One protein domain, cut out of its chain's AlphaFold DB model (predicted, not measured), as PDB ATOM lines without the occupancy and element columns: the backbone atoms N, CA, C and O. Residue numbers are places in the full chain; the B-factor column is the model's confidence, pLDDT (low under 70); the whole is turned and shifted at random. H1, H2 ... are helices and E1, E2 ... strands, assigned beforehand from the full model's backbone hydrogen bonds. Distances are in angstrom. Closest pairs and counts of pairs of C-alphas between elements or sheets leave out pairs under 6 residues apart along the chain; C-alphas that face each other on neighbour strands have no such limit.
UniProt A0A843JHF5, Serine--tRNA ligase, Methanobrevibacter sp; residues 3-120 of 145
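This is residues 3 to 120 of the 145 residues of the protein "Serine--tRNA ligase" of Methanobrevibacter sp (UniProt A0A843JHF5). A long, twisted sheet of five strands has the long helix H1 packed lengthwise over one face, while the shorter helix H3 lies at one end of the sheet, on the opposite face and beside the strands. At the other end a small two-stranded hairpin, E5 and E6, extends the length of the whole, with the short helix H2 next to its base and E6 leading back into the sheet as E7. The printed part has 118 residues, with three named helices and seven named strands in the order E1, H1, E2, E3, E4, H2, E5, E6, E7, H3. The larger sheet runs E1, E7, E4, E3, E2 and the smaller E5, E6, both antiparallel; the class is mixed, helices and strands. The whole is loose, with a radius of gyration of the C-alphas of 16.8 A, and a rod in outline, spanning 62 by 30 by 20 A.

E1, residues 3 to 8, is an edge strand whose antiparallel neighbour is E7, residues 98 to 105; N 4 and O 102 are 2.8 A apart, within hydrogen-bond range. H1, residues 13 to 30, is on this sheet at a height over the sheet of 7.7 A. It lies over E7 and over E4, residues 64 to 73, and runs along the strands, only just, at 29 degrees to E4 on the local plane. H1 touches E7, the closest C-alphas being those of Thr 24 and Ala 104, 5.2 A apart. H1 and the sheet make two layers, a helix on one face of a sheet. E2, residues 35 to 39, is the other edge strand and forms a hairpin with E3, residues 51 to 59, with N 36 and O 56 at 2.9 A. E3 and E4 form the next hairpin, with N 53 and O 71 at 2.9 A. E2, E3 and E4 are a meander, each strand the antiparallel neighbour of the one before. E4 bends by 56 degrees at residue 68, and it is also the antiparallel neighbour of E7, with N 72 and O 101 at 2.8 A. H2, residues 77 to 82, only grazes the sheet, with its residues 77 to 80; the closest C-alphas of H2 and E7 are those of Ala 79 and His 98, 6.6 A apart. E5, residues 85 to 87, and E6, residues 94 to 96, form an antiparallel hairpin, with N 86 and O 95 at 2.9 A. E6 runs on into E7 at 58 degrees. H3, residues 107 to 118, is on the larger sheet, on the opposite face from H1, and over none of its strands. H3 touches E3, the closest C-alphas being those of Phe 59 and Cys 113, 6.1 A apart. H1 and H3 are apart. In H1, H2 and H3 every O i to N i+4 pair is within hydrogen-bond range.

E1 begins at C-alpha 3, (24.724, 24.276, 34.207), and is 16.1 A long. H1 measures 26.1 A, E2 13.5 A, E3 25.5 A and E4 26.1 A. H2 measures 9.0 A, E5 6.7 A and E6 6.9 A. E7 is 22.6 A long and begins at C-alpha 98, (41.511, 24.758, 32.616). H3 is 15.8 A long and ends at C-alpha 118, (7.912, 15.090, 49.612).

The two C-alphas farthest apart are those of Gly 92 and Gln 120, at 62.1 A. The printed part has no cut. The link from E2 to E3, 11 residues, is long; the link from E5 to E6 is short, and the other links are tight. The mean pLDDT of the printed part is 96.8, and no printed residue is under 70.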
ATOM      1  N   GLU A   3      23.309  24.658  34.196       98.44
ATOM      2  CA  GLU A   3      24.724  24.276  34.207       98.44
ATOM      3  C   GLU A   3      25.605  25.422  34.712       98.44
ATOM      4  O   GLU A   3      25.358  26.591  34.421       98.44
ATOM      5  N   GLN A   4      26.660  25.061  35.432       98.38
ATOM      6  CA  GLN A   4      27.765  25.924  35.815       98.38
ATOM      7  C   GLN A   4      28.962  25.602  34.923       98.38
ATOM      8  O   GLN A   4      29.253  24.429  34.677       98.38
ATOM      9  N   PHE A   5      29.672  26.627  34.462       98.38
ATOM     10  CA  PHE A   5      30.879  26.458  33.660       98.38
ATOM     11  C   PHE A   5      31.922  27.494  34.064       98.38
ATOM     12  O   PHE A   5      31.595  28.672  34.202       98.38
ATOM     13  N   ILE A   6      33.172  27.065  34.235       98.19
ATOM     14  CA  ILE A   6      34.281  27.939  34.620       98.19
ATOM     15  C   ILE A   6      35.444  27.761  33.646       98.19
ATOM     16  O   ILE A   6      35.904  26.648  33.389       98.19
ATOM     17  N   PHE A   7      35.945  28.893  33.151       97.88
ATOM     18  CA  PHE A   7      37.286  29.019  32.593       97.88
ATOM     19  C   PHE A   7      38.212  29.482  33.719       97.88
ATOM     20  O   PHE A   7      38.030  30.577  34.246       97.88
ATOM     21  N   SER A   8      39.173  28.650  34.108       97.69
ATOM     22  CA  SER A   8      40.061  28.904  35.247       97.69
ATOM     23  C   SER A   8      41.523  28.894  34.810       97.69
ATOM     24  O   SER A   8      41.889  28.218  33.843       97.69
ATOM     25  N   SER A   9      42.383  29.625  35.515       96.69
ATOM     26  CA  SER A   9      43.821  29.382  35.410       96.69
ATOM     27  C   SER A   9      44.146  27.980  35.958       96.69
ATOM     28  O   SER A   9      43.429  27.470  36.823       96.69
ATOM     29  N   PRO A  10      45.218  27.320  35.484       96.12
ATOM     30  CA  PRO A  10      45.594  26.003  36.002       96.12
ATOM     31  C   PRO A  10      45.796  25.975  37.526       96.12
ATOM     32  O   PRO A  10      45.432  24.998  38.177       96.12
ATOM     33  N   GLU A  11      46.327  27.064  38.086       96.50
ATOM     34  CA  GLU A  11      46.582  27.260  39.521       96.50
ATOM     35  C   GLU A  11      45.299  27.332  40.370       96.50
ATOM     36  O   GLU A  11      45.238  26.696  41.422       96.50
ATOM     37  N   GLU A  12      44.239  27.998  39.894       97.75
ATOM     38  CA  GLU A  12      42.968  28.122  40.631       97.75
ATOM     39  C   GLU A  12      41.988  26.975  40.359       97.75
ATOM     40  O   GLU A  12      41.006  26.795  41.077       97.75
ATOM     41  N   SER A  13      42.254  26.154  39.345       97.75
ATOM     42  CA  SER A  13      41.347  25.109  38.866       97.75
ATOM     43  C   SER A  13      40.839  24.172  39.971       97.75
ATOM     44  O   SER A  13      39.664  23.807  39.983       97.75
ATOM     45  N   LYS A  14      41.687  23.802  40.937       97.69
ATOM     46  CA  LYS A  14      41.273  22.955  42.068       97.69
ATOM     47  C   LYS A  14      40.315  23.682  43.019       97.69
ATOM     48  O   LYS A  14      39.342  23.081  43.470       97.69
ATOM     49  N   ASN A  15      40.575  24.956  43.305       98.38
ATOM     50  CA  ASN A  15      39.727  25.775  44.170       98.38
ATOM     51  C   ASN A  15      38.357  25.998  43.518       98.38
ATOM     52  O   ASN A  15      37.328  25.840  44.167       98.38
ATOM     53  N   GLU A  16      38.343  26.263  42.211       98.44
ATOM     54  CA  GLU A  16      37.104  26.424  41.449       98.44
ATOM     55  C   GLU A  16      36.285  25.126  41.370       98.44
ATOM     56  O   GLU A  16      35.056  25.175  41.388       98.44
ATOM     57  N   HIS A  17      36.926  23.949  41.353       98.44
ATOM     58  CA  HIS A  17      36.209  22.667  41.411       98.44
ATOM     59  C   HIS A  17      35.453  22.499  42.733       98.44
ATOM     60  O   HIS A  17      34.273  22.143  42.728       98.44
ATOM     61  N   ASN A  18      36.105  22.824  43.854       97.88
ATOM     62  CA  ASN A  18      35.463  22.815  45.169       97.88
ATOM     63  C   ASN A  18      34.325  23.838  45.234       97.88
ATOM     64  O   ASN A  18      33.228  23.501  45.666       97.88
ATOM     65  N   ARG A  19      34.541  25.055  44.719       98.12
ATOM     66  CA  ARG A  19      33.520  26.109  44.684       98.12
ATOM     67  C   ARG A  19      32.278  25.702  43.887       98.12
ATOM     68  O   ARG A  19      31.158  25.942  44.333       98.12
ATOM     69  N   LEU A  20      32.453  25.067  42.726       98.19
ATOM     70  CA  LEU A  20      31.343  24.510  41.940       98.19
ATOM     71  C   LEU A  20      30.544  23.475  42.739       98.19
ATOM     72  O   LEU A  20      29.310  23.448  42.671       98.19
ATOM     73  N   MET A  21      31.239  22.623  43.494       97.81
ATOM     74  CA  MET A  21      30.606  21.622  44.348       97.81
ATOM     75  C   MET A  21      29.851  22.274  45.514       97.81
ATOM     76  O   MET A  21      28.704  21.921  45.755       97.81
ATOM     77  N   GLU A  22      30.425  23.287  46.167       97.88
ATOM     78  CA  GLU A  22      29.784  24.037  47.257       97.88
ATOM     79  C   GLU A  22      28.484  24.722  46.813       97.88
ATOM     80  O   GLU A  22      27.458  24.582  47.479       97.88
ATOM     81  N   VAL A  23      28.502  25.413  45.665       97.31
ATOM     82  CA  VAL A  23      27.299  26.042  45.086       97.31
ATOM     83  C   VAL A  23      26.233  24.992  44.788       97.31
ATOM     84  O   VAL A  23      25.050  25.208  45.047       97.31
ATOM     85  N   THR A  24      26.650  23.841  44.260       96.69
ATOM     86  CA  THR A  24      25.743  22.724  43.987       96.69
ATOM     87  C   THR A  24      25.129  22.195  45.283       96.69
ATOM     88  O   THR A  24      23.912  22.095  45.390       96.69
ATOM     89  N   GLU A  25      25.942  21.862  46.285       97.81
ATOM     90  CA  GLU A  25      25.461  21.320  47.556       97.81
ATOM     91  C   GLU A  25      24.512  22.273  48.280       97.81
ATOM     92  O   GLU A  25      23.526  21.818  48.854       97.81
ATOM     93  N   ASP A  26      24.772  23.583  48.244       98.25
ATOM     94  CA  ASP A  26      23.893  24.588  48.850       98.25
ATOM     95  C   ASP A  26      22.460  24.508  48.295       98.25
ATOM     96  O   ASP A  26      21.492  24.573  49.056       98.25
ATOM     97  N   ILE A  27      22.306  24.258  46.990       97.88
ATOM     98  CA  ILE A  27      20.997  24.049  46.358       97.88
ATOM     99  C   ILE A  27      20.294  22.825  46.960       97.88
ATOM    100  O   ILE A  27      19.143  22.925  47.384       97.88
ATOM    101  N   TYR A  28      20.969  21.674  47.023       98.12
ATOM    102  CA  TYR A  28      20.360  20.426  47.506       98.12
ATOM    103  C   TYR A  28      20.098  20.437  49.019       98.12
ATOM    104  O   TYR A  28      19.069  19.919  49.455       98.12
ATOM    105  N   LYS A  29      20.949  21.114  49.806       98.31
ATOM    106  CA  LYS A  29      20.709  21.399  51.233       98.31
ATOM    107  C   LYS A  29      19.445  22.234  51.423       98.31
ATOM    108  O   LYS A  29      18.597  21.873  52.234       98.31
ATOM    109  N   LYS A  30      19.279  23.313  50.652       98.25
ATOM    110  CA  LYS A  30      18.078  24.168  50.703       98.25
ATOM    111  C   LYS A  30      16.815  23.448  50.237       98.25
ATOM    112  O   LYS A  30      15.738  23.705  50.766       98.25
ATOM    113  N   LEU A  31      16.946  22.545  49.266       98.38
ATOM    114  CA  LEU A  31      15.859  21.670  48.831       98.38
ATOM    115  C   LEU A  31      15.512  20.584  49.854       98.38
ATOM    116  O   LEU A  31      14.514  19.909  49.644       98.38
ATOM    117  N   GLY A  32      16.309  20.390  50.913       98.25
ATOM    118  CA  GLY A  32      16.059  19.388  51.950       98.25
ATOM    119  C   GLY A  32      16.159  17.938  51.469       98.25
ATOM    120  O   GLY A  32      15.605  17.046  52.106       98.25
ATOM    121  N   LEU A  33      16.840  17.686  50.347       98.25
ATOM    122  CA  LEU A  33      16.967  16.343  49.781       98.25
ATOM    123  C   LEU A  33      18.164  15.612  50.407       98.25
ATOM    124  O   LEU A  33      19.264  16.166  50.402       98.25
ATOM    125  N   PRO A  34      18.011  14.371  50.903       98.00
ATOM    126  CA  PRO A  34      19.147  13.573  51.350       98.00
ATOM    127  C   PRO A  34      20.036  13.204  50.160       98.00
ATOM    128  O   PRO A  34      19.539  12.728  49.138       98.00
ATOM    129  N   TYR A  35      21.348  13.378  50.293       98.62
ATOM    130  CA  TYR A  35      22.304  13.047  49.238       98.62
ATOM    131  C   TYR A  35      23.633  12.535  49.797       98.62
ATOM    132  O   TYR A  35      23.919  12.667  50.986       98.62
ATOM    133  N   GLN A  36      24.442  11.969  48.907       98.44
ATOM    134  CA  GLN A  36      25.846  11.637  49.122       98.44
ATOM    135  C   GLN A  36      26.698  12.195  47.980       98.44
ATOM    136  O   GLN A  36      26.203  12.389  46.868       98.44
ATOM    137  N   ILE A  37      27.978  12.445  48.259       98.38
ATOM    138  CA  ILE A  37      28.966  12.827  47.248       98.38
ATOM    139  C   ILE A  37      29.879  11.637  46.990       98.38
ATOM    140  O   ILE A  37      30.450  11.075  47.926       98.38
ATOM    141  N   VAL A  38      30.026  11.265  45.721       98.12
ATOM    142  CA  VAL A  38      30.816  10.109  45.295       98.12
ATOM    143  C   VAL A  38      31.948  10.567  44.382       98.12
ATOM    144  O   VAL A  38      31.726  11.250  43.383       98.12
ATOM    145  N   ALA A  39      33.176  10.170  44.715       97.94
ATOM    146  CA  ALA A  39      34.318  10.307  43.821       97.94
ATOM    147  C   ALA A  39      34.320   9.185  42.787       97.94
ATOM    148  O   ALA A  39      34.309   8.004  43.137       97.94
ATOM    149  N   ILE A  40      34.338   9.559  41.509       98.12
ATOM    150  CA  ILE A  40      34.247   8.593  40.417       98.12
ATOM    151  C   ILE A  40      35.609   7.947  40.179       98.12
ATOM    152  O   ILE A  40      36.624   8.621  40.001       98.12
ATOM    153  N   VAL A  41      35.621   6.614  40.185       97.31
ATOM    154  CA  VAL A  41      36.818   5.808  39.922       97.31
ATOM    155  C   VAL A  41      37.310   6.002  38.489       97.31
ATOM    156  O   VAL A  41      36.517   6.217  37.573       97.31
ATOM    157  N   SER A  42      38.620   5.869  38.277       94.94
ATOM    158  CA  SER A  42      39.260   6.152  36.984       94.94
ATOM    159  C   SER A  42      38.650   5.392  35.803       94.94
ATOM    160  O   SER A  42      38.545   5.947  34.717       94.94
ATOM    161  N   SER A  43      38.199   4.149  36.007       96.00
ATOM    162  CA  SER A  43      37.583   3.323  34.960       96.00
ATOM    163  C   SER A  43      36.196   3.798  34.517       96.00
ATOM    164  O   SER A  43      35.695   3.324  33.503       96.00
ATOM    165  N   ALA A  44      35.558   4.679  35.291       95.75
ATOM    166  CA  ALA A  44      34.242   5.245  35.007       95.75
ATOM    167  C   ALA A  44      34.310   6.725  34.584       95.75
ATOM    168  O   ALA A  44      33.275   7.338  34.318       95.75
ATOM    169  N   LEU A  45      35.512   7.310  34.517       95.12
ATOM    170  CA  LEU A  45      35.713   8.639  33.949       95.12
ATOM    171  C   LEU A  45      35.579   8.584  32.423       95.12
ATOM    172  O   LEU A  45      35.972   7.613  31.780       95.12
ATOM    173  N   ASN A  46      35.025   9.645  31.845       91.50
ATOM    174  CA  ASN A  46      35.039   9.862  30.402       91.50
ATOM    175  C   ASN A  46      36.319  10.600  29.977       91.50
ATOM    176  O   ASN A  46      37.033  11.163  30.805       91.50
ATOM    177  N   ASP A  47      36.581  10.641  28.670       90.50
ATOM    178  CA  ASP A  47      37.844  11.141  28.105       90.50
ATOM    179  C   ASP A  47      38.221  12.570  28.523       90.50
ATOM    180  O   ASP A  47      39.393  12.937  28.483       90.50
ATOM    181  N   ASN A  48      37.243  13.408  28.875       93.38
ATOM    182  CA  ASN A  48      37.480  14.805  29.223       93.38
ATOM    183  C   ASN A  48      37.616  15.068  30.725       93.38
ATOM    184  O   ASN A  48      37.884  16.214  31.069       93.38
ATOM    185  N   ALA A  49      37.404  14.088  31.606       95.75
ATOM    186  CA  ALA A  49      37.431  14.294  33.051       95.75
ATOM    187  C   ALA A  49      38.795  13.935  33.655       95.75
ATOM    188  O   ALA A  49      39.241  12.796  33.565       95.75
ATOM    189  N   ALA A  50      39.424  14.888  34.349       96.75
ATOM    190  CA  ALA A  50      40.588  14.610  35.190       96.75
ATOM    191  C   ALA A  50      40.161  14.173  36.602       96.75
ATOM    192  O   ALA A  50      40.718  13.234  37.164       96.75
ATOM    193  N   ILE A  51      39.159  14.851  37.172       97.00
ATOM    194  CA  ILE A  51      38.525  14.510  38.452       97.00
ATOM    195  C   ILE A  51      37.029  14.783  38.317       97.00
ATOM    196  O   ILE A  51      36.638  15.834  37.800       97.00
ATOM    197  N   LYS A  52      36.194  13.863  38.805       98.31
ATOM    198  CA  LYS A  52      34.737  13.991  38.785       98.31
ATOM    199  C   LYS A  52      34.130  13.578  40.129       98.31
ATOM    200  O   LYS A  52      34.473  12.526  40.670       98.31
ATOM    201  N   TYR A  53      33.211  14.407  40.616       98.44
ATOM    202  CA  TYR A  53      32.343  14.124  41.755       98.44
ATOM    203  C   TYR A  53      30.891  14.100  41.301       98.44
ATOM    204  O   TYR A  53      30.454  15.028  40.617       98.44
ATOM    205  N   ASP A  54      30.152  13.077  41.721       98.44
ATOM    206  CA  ASP A  54      28.706  13.008  41.529       98.44
ATOM    207  C   ASP A  54      27.982  13.266  42.853       98.44
ATOM    208  O   ASP A  54      28.355  12.723  43.895       98.44
ATOM    209  N   LEU A  55      26.944  14.107  42.807       98.62
ATOM    210  CA  LEU A  55      25.960  14.215  43.883       98.62
ATOM    211  C   LEU A  55      24.812  13.282  43.540       98.62
ATOM    212  O   LEU A  55      24.089  13.482  42.555       98.62
ATOM    213  N   GLU A  56      24.633  12.279  44.386       98.69
ATOM    214  CA  GLU A  56      23.566  11.305  44.261       98.69
ATOM    215  C   GLU A  56      22.538  11.549  45.359       98.69
ATOM    216  O   GLU A  56      22.880  11.549  46.539       98.69
ATOM    217  N   ALA A  57      21.277  11.765  44.989       98.56
ATOM    218  CA  ALA A  57      20.196  11.976  45.949       98.56
ATOM    219  C   ALA A  57      19.424  10.683  46.208       98.56
ATOM    220  O   ALA A  57      19.381   9.797  45.355       98.56
ATOM    221  N   TRP A  58      18.819  10.577  47.385       98.62
ATOM    222  CA  TRP A  58      18.040   9.416  47.798       98.62
ATOM    223  C   TRP A  58      16.690   9.346  47.074       98.62
ATOM    224  O   TRP A  58      15.938  10.319  47.062       98.62
ATOM    225  N   PHE A  59      16.357   8.179  46.520       98.50
ATOM    226  CA  PHE A  59      15.063   7.887  45.896       98.50
ATOM    227  C   PHE A  59      14.312   6.817  46.707       98.50
ATOM    228  O   PHE A  59      14.614   5.625  46.551       98.50
ATOM    229  N   PRO A  60      13.342   7.205  47.562       97.75
ATOM    230  CA  PRO A  60      12.580   6.291  48.414       97.75
ATOM    231  C   PRO A  60      11.927   5.121  47.674       97.75
ATOM    232  O   PRO A  60      11.963   3.996  48.175       97.75
ATOM    233  N   GLY A  61      11.376   5.351  46.477       96.19
ATOM    234  CA  GLY A  61      10.679   4.319  45.709       96.19
ATOM    235  C   GLY A  61      11.609   3.185  45.279       96.19
ATOM    236  O   GLY A  61      11.233   2.015  45.311       96.19
ATOM    237  N   SER A  62      12.859   3.522  44.949       97.19
ATOM    238  CA  SER A  62      13.876   2.544  44.540       97.19
ATOM    239  C   SER A  62      14.885   2.171  45.629       97.19
ATOM    240  O   SER A  62      15.734   1.315  45.392       97.19
ATOM    241  N   LYS A  63      14.778   2.777  46.819       97.94
ATOM    242  CA  LYS A  63      15.642   2.545  47.988       97.94
ATOM    243  C   LYS A  63      17.137   2.645  47.668       97.94
ATOM    244  O   LYS A  63      17.934   1.825  48.121       97.94
ATOM    245  N   THR A  64      17.516   3.625  46.857       98.44
ATOM    246  CA  THR A  64      18.911   3.829  46.462       98.44
ATOM    247  C   THR A  64      19.206   5.296  46.173       98.44
ATOM    248  O   THR A  64      18.289   6.095  45.962       98.44
ATOM    249  N   TYR A  65      20.492   5.643  46.164       98.56
ATOM    250  CA  TYR A  65      20.977   6.938  45.708       98.56
ATOM    251  C   TYR A  65      21.108   6.935  44.179       98.56
ATOM    252  O   TYR A  65      21.507   5.935  43.583       98.56
ATOM    253  N   ARG A  66      20.735   8.039  43.524       98.12
ATOM    254  CA  ARG A  66      20.873   8.207  42.069       98.12
ATOM    255  C   ARG A  66      21.470   9.561  41.733       98.12
ATOM    256  O   ARG A  66      21.109  10.569  42.336       98.12
ATOM    257  N   GLU A  67      22.335   9.574  40.726       97.94
ATOM    258  CA  GLU A  67      23.010  10.775  40.238       97.94
ATOM    259  C   GLU A  67      22.009  11.866  39.823       97.94
ATOM    260  O   GLU A  67      21.171  11.669  38.935       97.94
ATOM    261  N   LEU A  68      22.141  13.043  40.439       98.19
ATOM    262  CA  LEU A  68      21.464  14.270  40.021       98.19
ATOM    263  C   LEU A  68      22.432  15.284  39.415       98.19
ATOM    264  O   LEU A  68      22.048  16.014  38.492       98.19
ATOM    265  N   VAL A  69      23.676  15.300  39.893       98.44
ATOM    266  CA  VAL A  69      24.723  16.221  39.450       98.44
ATOM    267  C   VAL A  69      26.006  15.477  39.161       98.44
ATOM    268  O   VAL A  69      26.388  14.599  39.924       98.44
ATOM    269  N   SER A  70      26.689  15.938  38.116       97.94
ATOM    270  CA  SER A  70      28.084  15.642  37.830       97.94
ATOM    271  C   SER A  70      28.892  16.939  37.842       97.94
ATOM    272  O   SER A  70      28.574  17.860  37.086       97.94
ATOM    273  N   CYS A  71      29.936  16.991  38.670       98.50
ATOM    274  CA  CYS A  71      30.853  18.117  38.852       98.50
ATOM    275  C   CYS A  71      32.277  17.694  38.472       98.50
ATOM    276  O   CYS A  71      32.910  16.886  39.154       98.50
ATOM    277  N   THR A  72      32.786  18.218  37.360       98.50
ATOM    278  CA  THR A  72      34.017  17.751  36.717       98.50
ATOM    279  C   THR A  72      35.033  18.874  36.558       98.50
ATOM    280  O   THR A  72      34.719  19.973  36.098       98.50
ATOM    281  N   ASN A  73      36.283  18.555  36.881       98.44
ATOM    282  CA  ASN A  73      37.446  19.302  36.434       98.44
ATOM    283  C   ASN A  73      38.036  18.599  35.205       98.44
ATOM    284  O   ASN A  73      38.485  17.454  35.299       98.44
ATOM    285  N   CYS A  74      38.030  19.275  34.057       98.12
ATOM    286  CA  CYS A  74      38.509  18.705  32.798       98.12
ATOM    287  C   CYS A  74      40.011  18.929  32.555       98.12
ATOM    288  O   CYS A  74      40.528  18.539  31.505       98.12
ATOM    289  N   GLY A  75      40.706  19.617  33.469       97.88
ATOM    290  CA  GLY A  75      42.052  20.117  33.216       97.88
ATOM    291  C   GLY A  75      42.092  20.953  31.936       97.88
ATOM    292  O   GLY A  75      41.176  21.728  31.649       97.88
ATOM    293  N   ASP A  76      43.133  20.757  31.133       97.50
ATOM    294  CA  ASP A  76      43.334  21.467  29.870       97.50
ATOM    295  C   ASP A  76      42.757  20.747  28.631       97.50
ATOM    296  O   ASP A  76      42.876  21.261  27.515       97.50
ATOM    297  N   TYR A  77      42.100  19.590  28.803       97.12
ATOM    298  CA  TYR A  77      41.678  18.717  27.700       97.12
ATOM    299  C   TYR A  77      40.806  19.451  26.671       97.12
ATOM    300  O   TYR A  77      41.094  19.460  25.469       97.12
ATOM    301  N   GLN A  78      39.749  20.118  27.146       97.38
ATOM    302  CA  GLN A  78      38.832  20.854  26.273       97.38
ATOM    303  C   GLN A  78      39.518  22.091  25.681       97.38
ATOM    304  O   GLN A  78      39.427  22.317  24.474       97.38
ATOM    305  N   ALA A  79      40.270  22.834  26.498       97.56
ATOM    306  CA  ALA A  79      40.963  24.055  26.091       97.56
ATOM    307  C   ALA A  79      42.014  23.810  24.997       97.56
ATOM    308  O   ALA A  79      42.136  24.609  24.067       97.56
ATOM    309  N   ARG A  80      42.734  22.681  25.048       96.69
ATOM    310  CA  ARG A  80      43.654  22.256  23.981       96.69
ATOM    311  C   ARG A  80      42.919  22.049  22.661       96.69
ATOM    312  O   ARG A  80      43.378  22.531  21.626       96.69
ATOM    313  N   LYS A  81      41.768  21.375  22.699       95.94
ATOM    314  CA  LYS A  81      40.958  21.072  21.511       95.94
ATOM    315  C   LYS A  81      40.350  22.329  20.887       95.94
ATOM    316  O   LYS A  81      40.332  22.459  19.666       95.94
ATOM    317  N   THR A  82      39.892  23.267  21.711       96.81
ATOM    318  CA  THR A  82      39.288  24.534  21.264       96.81
ATOM    319  C   THR A  82      40.307  25.653  21.052       96.81
ATOM    320  O   THR A  82      39.932  26.739  20.615       96.81
ATOM    321  N   LYS A  83      41.595  25.404  21.337       96.06
ATOM    322  CA  LYS A  83      42.684  26.397  21.311       96.06
ATOM    323  C   LYS A  83      42.399  27.615  22.206       96.06
ATOM    324  O   LYS A  83      42.817  28.729  21.895       96.06
ATOM    325  N   THR A  84      41.698  27.406  23.318       96.25
ATOM    326  CA  THR A  84      41.332  28.467  24.264       96.25
ATOM    327  C   THR A  84      42.465  28.711  25.260       96.25
ATOM    328  O   THR A  84      43.061  27.772  25.788       96.25
ATOM    329  N   ARG A  85      42.781  29.985  25.510       94.94
ATOM    330  CA  ARG A  85      43.900  30.418  26.358       94.94
ATOM    331  C   ARG A  85      43.480  31.557  27.281       94.94
ATOM    332  O   ARG A  85      42.539  32.281  26.971       94.94
ATOM    333  N   ILE A  86      44.206  31.715  28.382       93.88
ATOM    334  CA  ILE A  86      44.063  32.804  29.351       93.88
ATOM    335  C   ILE A  86      45.384  33.574  29.446       93.88
ATOM    336  O   ILE A  86      46.465  32.983  29.451       93.88
ATOM    337  N   GLY A  87      45.307  34.899  29.485       90.94
ATOM    338  CA  GLY A  87      46.468  35.786  29.524       90.94
ATOM    339  C   GLY A  87      46.045  37.230  29.765       90.94
ATOM    340  O   GLY A  87      44.860  37.559  29.675       90.94
ATOM    341  N   ARG A  88      47.006  38.100  30.082       88.00
ATOM    342  CA  ARG A  88      46.736  39.536  30.220       88.00
ATOM    343  C   ARG A  88      46.693  40.174  28.836       88.00
ATOM    344  O   ARG A  88      47.514  39.876  27.972       88.00
ATOM    345  N   ALA A  89      45.735  41.070  28.616       86.00
ATOM    346  CA  ALA A  89      45.660  41.799  27.356       86.00
ATOM    347  C   ALA A  89      46.981  42.549  27.104       86.00
ATOM    348  O   ALA A  89      47.459  43.279  27.969       86.00
ATOM    349  N   GLY A  90      47.579  42.333  25.931       83.62
ATOM    350  CA  GLY A  90      48.830  42.979  25.527       83.62
ATOM    351  C   GLY A  90      50.126  42.360  26.069       83.62
ATOM    352  O   GLY A  90      51.186  42.821  25.664       83.62
ATOM    353  N   SER A  91      50.091  41.320  26.919       87.06
ATOM    354  CA  SER A  91      51.331  40.709  27.441       87.06
ATOM    355  C   SER A  91      52.037  39.779  26.454       87.06
ATOM    356  O   SER A  91      53.192  39.441  26.672       87.06
ATOM    357  N   GLY A  92      51.356  39.300  25.408       82.62
ATOM    358  CA  GLY A  92      51.868  38.236  24.526       82.62
ATOM    359  C   GLY A  92      51.881  36.841  25.175       82.62
ATOM    360  O   GLY A  92      51.756  35.838  24.476       82.62
ATOM    361  N   ASP A  93      51.923  36.781  26.505       86.12
ATOM    362  CA  ASP A  93      51.899  35.550  27.291       86.12
ATOM    363  C   ASP A  93      50.467  35.047  27.525       86.12
ATOM    364  O   ASP A  93      49.736  35.552  28.381       86.12
ATOM    365  N   ALA A  94      50.072  34.028  26.757       91.75
ATOM    366  CA  ALA A  94      48.793  33.336  26.901       91.75
ATOM    367  C   ALA A  94      49.012  31.839  27.169       91.75
ATOM    368  O   ALA A  94      49.469  31.085  26.299       91.75
ATOM    369  N   GLN A  95      48.636  31.387  28.363       94.19
ATOM    370  CA  GLN A  95      48.720  29.983  28.761       94.19
ATOM    371  C   GLN A  95      47.416  29.236  28.476       94.19
ATOM    372  O   GLN A  95      46.353  29.838  28.318       94.19
ATOM    373  N   ILE A  96      47.494  27.911  28.376       96.81
ATOM    374  CA  ILE A  96      46.299  27.076  28.224       96.81
ATOM    375  C   ILE A  96      45.550  27.095  29.556       96.81
ATOM    376  O   ILE A  96      46.148  26.888  30.608       96.81
ATOM    377  N   LEU A  97      44.256  27.398  29.503       97.75
ATOM    378  CA  LEU A  97      43.401  27.443  30.686       97.75
ATOM    379  C   LEU A  97      42.873  26.051  31.045       97.75
ATOM    380  O   LEU A  97      42.919  25.136  30.222       97.75
ATOM    381  N   HIS A  98      42.318  25.913  32.244       98.31
ATOM    382  CA  HIS A  98      41.511  24.758  32.616       98.31
ATOM    383  C   HIS A  98      40.021  25.057  32.473       98.31
ATOM    384  O   HIS A  98      39.570  26.185  32.683       98.31
ATOM    385  N   THR A  99      39.245  24.033  32.140       98.56
ATOM    386  CA  THR A  99      37.783  24.118  32.051       98.56
ATOM    387  C   THR A  99      37.136  23.217  33.086       98.56
ATOM    388  O   THR A  99      37.565  22.079  33.283       98.56
ATOM    389  N   LEU A 100      36.080  23.710  33.720       98.62
ATOM    390  CA  LEU A 100      35.296  22.959  34.691       98.62
ATOM    391  C   LEU A 100      33.814  23.132  34.404       98.62
ATOM    392  O   LEU A 100      33.386  24.188  33.935       98.62
ATOM    393  N   ASN A 101      33.030  22.113  34.730       98.38
ATOM    394  CA  ASN A 101      31.583  22.172  34.633       98.38
ATOM    395  C   ASN A 101      30.911  21.415  35.776       98.38
ATOM    396  O   ASN A 101      31.406  20.398  36.253       98.38
ATOM    397  N   SER A 102      29.756  21.914  36.203       98.44
ATOM    398  CA  SER A 102      28.911  21.235  37.178       98.44
ATOM    399  C   SER A 102      27.448  21.422  36.826       98.44
ATOM    400  O   SER A 102      27.019  22.519  36.471       98.44
ATOM    401  N   THR A 103      26.651  20.369  36.961       98.56
ATOM    402  CA  THR A 103      25.196  20.534  36.945       98.56
ATOM    403  C   THR A 103      24.764  21.269  38.213       98.56
ATOM    404  O   THR A 103      24.989  20.779  39.307       98.56
ATOM    405  N   ALA A 104      24.120  22.432  38.100       97.44
ATOM    406  CA  ALA A 104      23.491  23.061  39.265       97.44
ATOM    407  C   ALA A 104      22.193  22.327  39.625       97.44
ATOM    408  O   ALA A 104      21.989  21.927  40.764       97.44
ATOM    409  N   ILE A 105      21.320  22.137  38.627       97.56
ATOM    410  CA  ILE A 105      20.057  21.400  38.757       97.56
ATOM    411  C   ILE A 105      19.763  20.666  37.443       97.56
ATOM    412  O   ILE A 105      19.549  21.285  36.392       97.56
ATOM    413  N   ALA A 106      19.665  19.337  37.500       97.88
ATOM    414  CA  ALA A 106      19.011  18.537  36.467       97.88
ATOM    415  C   ALA A 106      17.501  18.513  36.742       97.88
ATOM    416  O   ALA A 106      17.008  17.642  37.449       97.88
ATOM    417  N   THR A 107      16.787  19.500  36.201       96.94
ATOM    418  CA  THR A 107      15.376  19.828  36.483       96.94
ATOM    419  C   THR A 107      14.448  18.619  36.570       96.94
ATOM    420  O   THR A 107      13.712  18.479  37.537       96.94
ATOM    421  N   GLU A 108      14.531  17.716  35.603       97.38
ATOM    422  CA  GLU A 108      13.693  16.531  35.469       97.38
ATOM    423  C   GLU A 108      13.978  15.525  36.592       97.38
ATOM    424  O   GLU A 108      13.068  15.104  37.302       97.38
ATOM    425  N   ARG A 109      15.259  15.194  36.813       97.44
ATOM    426  CA  ARG A 109      15.676  14.243  37.856       97.44
ATOM    427  C   ARG A 109      15.432  14.803  39.259       97.44
ATOM    428  O   ARG A 109      14.960  14.084  40.137       97.44
ATOM    429  N   THR A 110      15.716  16.090  39.463       98.19
ATOM    430  CA  THR A 110      15.449  16.784  40.728       98.19
ATOM    431  C   THR A 110      13.950  16.834  41.016       98.19
ATOM    432  O   THR A 110      13.556  16.603  42.152       98.19
ATOM    433  N   MET A 111      13.103  17.053  40.004       97.81
ATOM    434  CA  MET A 111      11.649  17.001  40.167       97.81
ATOM    435  C   MET A 111      11.178  15.606  40.595       97.81
ATOM    436  O   MET A 111      10.435  15.512  41.564       97.81
ATOM    437  N   CYS A 112      11.652  14.528  39.959       98.00
ATOM    438  CA  CYS A 112      11.345  13.163  40.407       98.00
ATOM    439  C   CYS A 112      11.770  12.927  41.867       98.00
ATOM    440  O   CYS A 112      10.998  12.388  42.653       98.00
ATOM    441  N   CYS A 113      12.967  13.386  42.242       98.44
ATOM    442  CA  CYS A 113      13.469  13.268  43.609       98.44
ATOM    443  C   CYS A 113      12.588  14.028  44.618       98.44
ATOM    444  O   CYS A 113      12.267  13.490  45.676       98.44
ATOM    445  N   ILE A 114      12.143  15.247  44.281       98.44
ATOM    446  CA  ILE A 114      11.212  16.029  45.111       98.44
ATOM    447  C   ILE A 114       9.878  15.295  45.251       98.44
ATOM    448  O   ILE A 114       9.411  15.128  46.372       98.44
ATOM    449  N   LEU A 115       9.290  14.822  44.147       97.88
ATOM    450  CA  LEU A 115       8.014  14.101  44.175       97.88
ATOM    451  C   LEU A 115       8.082  12.879  45.098       97.88
ATOM    452  O   LEU A 115       7.182  12.684  45.906       97.88
ATOM    453  N   GLU A 116       9.159  12.090  45.042       98.12
ATOM    454  CA  GLU A 116       9.292  10.915  45.907       98.12
ATOM    455  C   GLU A 116       9.573  11.260  47.376       98.12
ATOM    456  O   GLU A 116       9.036  10.595  48.262       98.12
ATOM    457  N   ASN A 117      10.409  12.264  47.659       98.56
ATOM    458  CA  ASN A 117      10.801  12.599  49.035       98.56
ATOM    459  C   ASN A 117       9.769  13.468  49.768       98.56
ATOM    460  O   ASN A 117       9.754  13.476  50.996       98.56
ATOM    461  N   TYR A 118       8.911  14.185  49.038       98.50
ATOM    462  CA  TYR A 118       7.912  15.090  49.612       98.50
ATOM    463  C   TYR A 118       6.458  14.607  49.453       98.50
ATOM    464  O   TYR A 118       5.530  15.338  49.822       98.50
ATOM    465  N   GLN A 119       6.234  13.392  48.942       97.75
ATOM    466  CA  GLN A 119       4.899  12.787  48.883       97.75
ATOM    467  C   GLN A 119       4.265  12.654  50.274       97.75
ATOM    468  O   GLN A 119       4.946  12.403  51.270       97.75
ATOM    469  N   GLN A 120       2.950  12.811  50.327       97.38
ATOM    470  CA  GLN A 120       2.119  12.628  51.511       97.38
ATOM    471  C   GLN A 120       1.257  11.364  51.361       97.38
ATOM    472  O   GLN A 120       1.123  10.807  50.272       97.38
TER     473      GLN A 120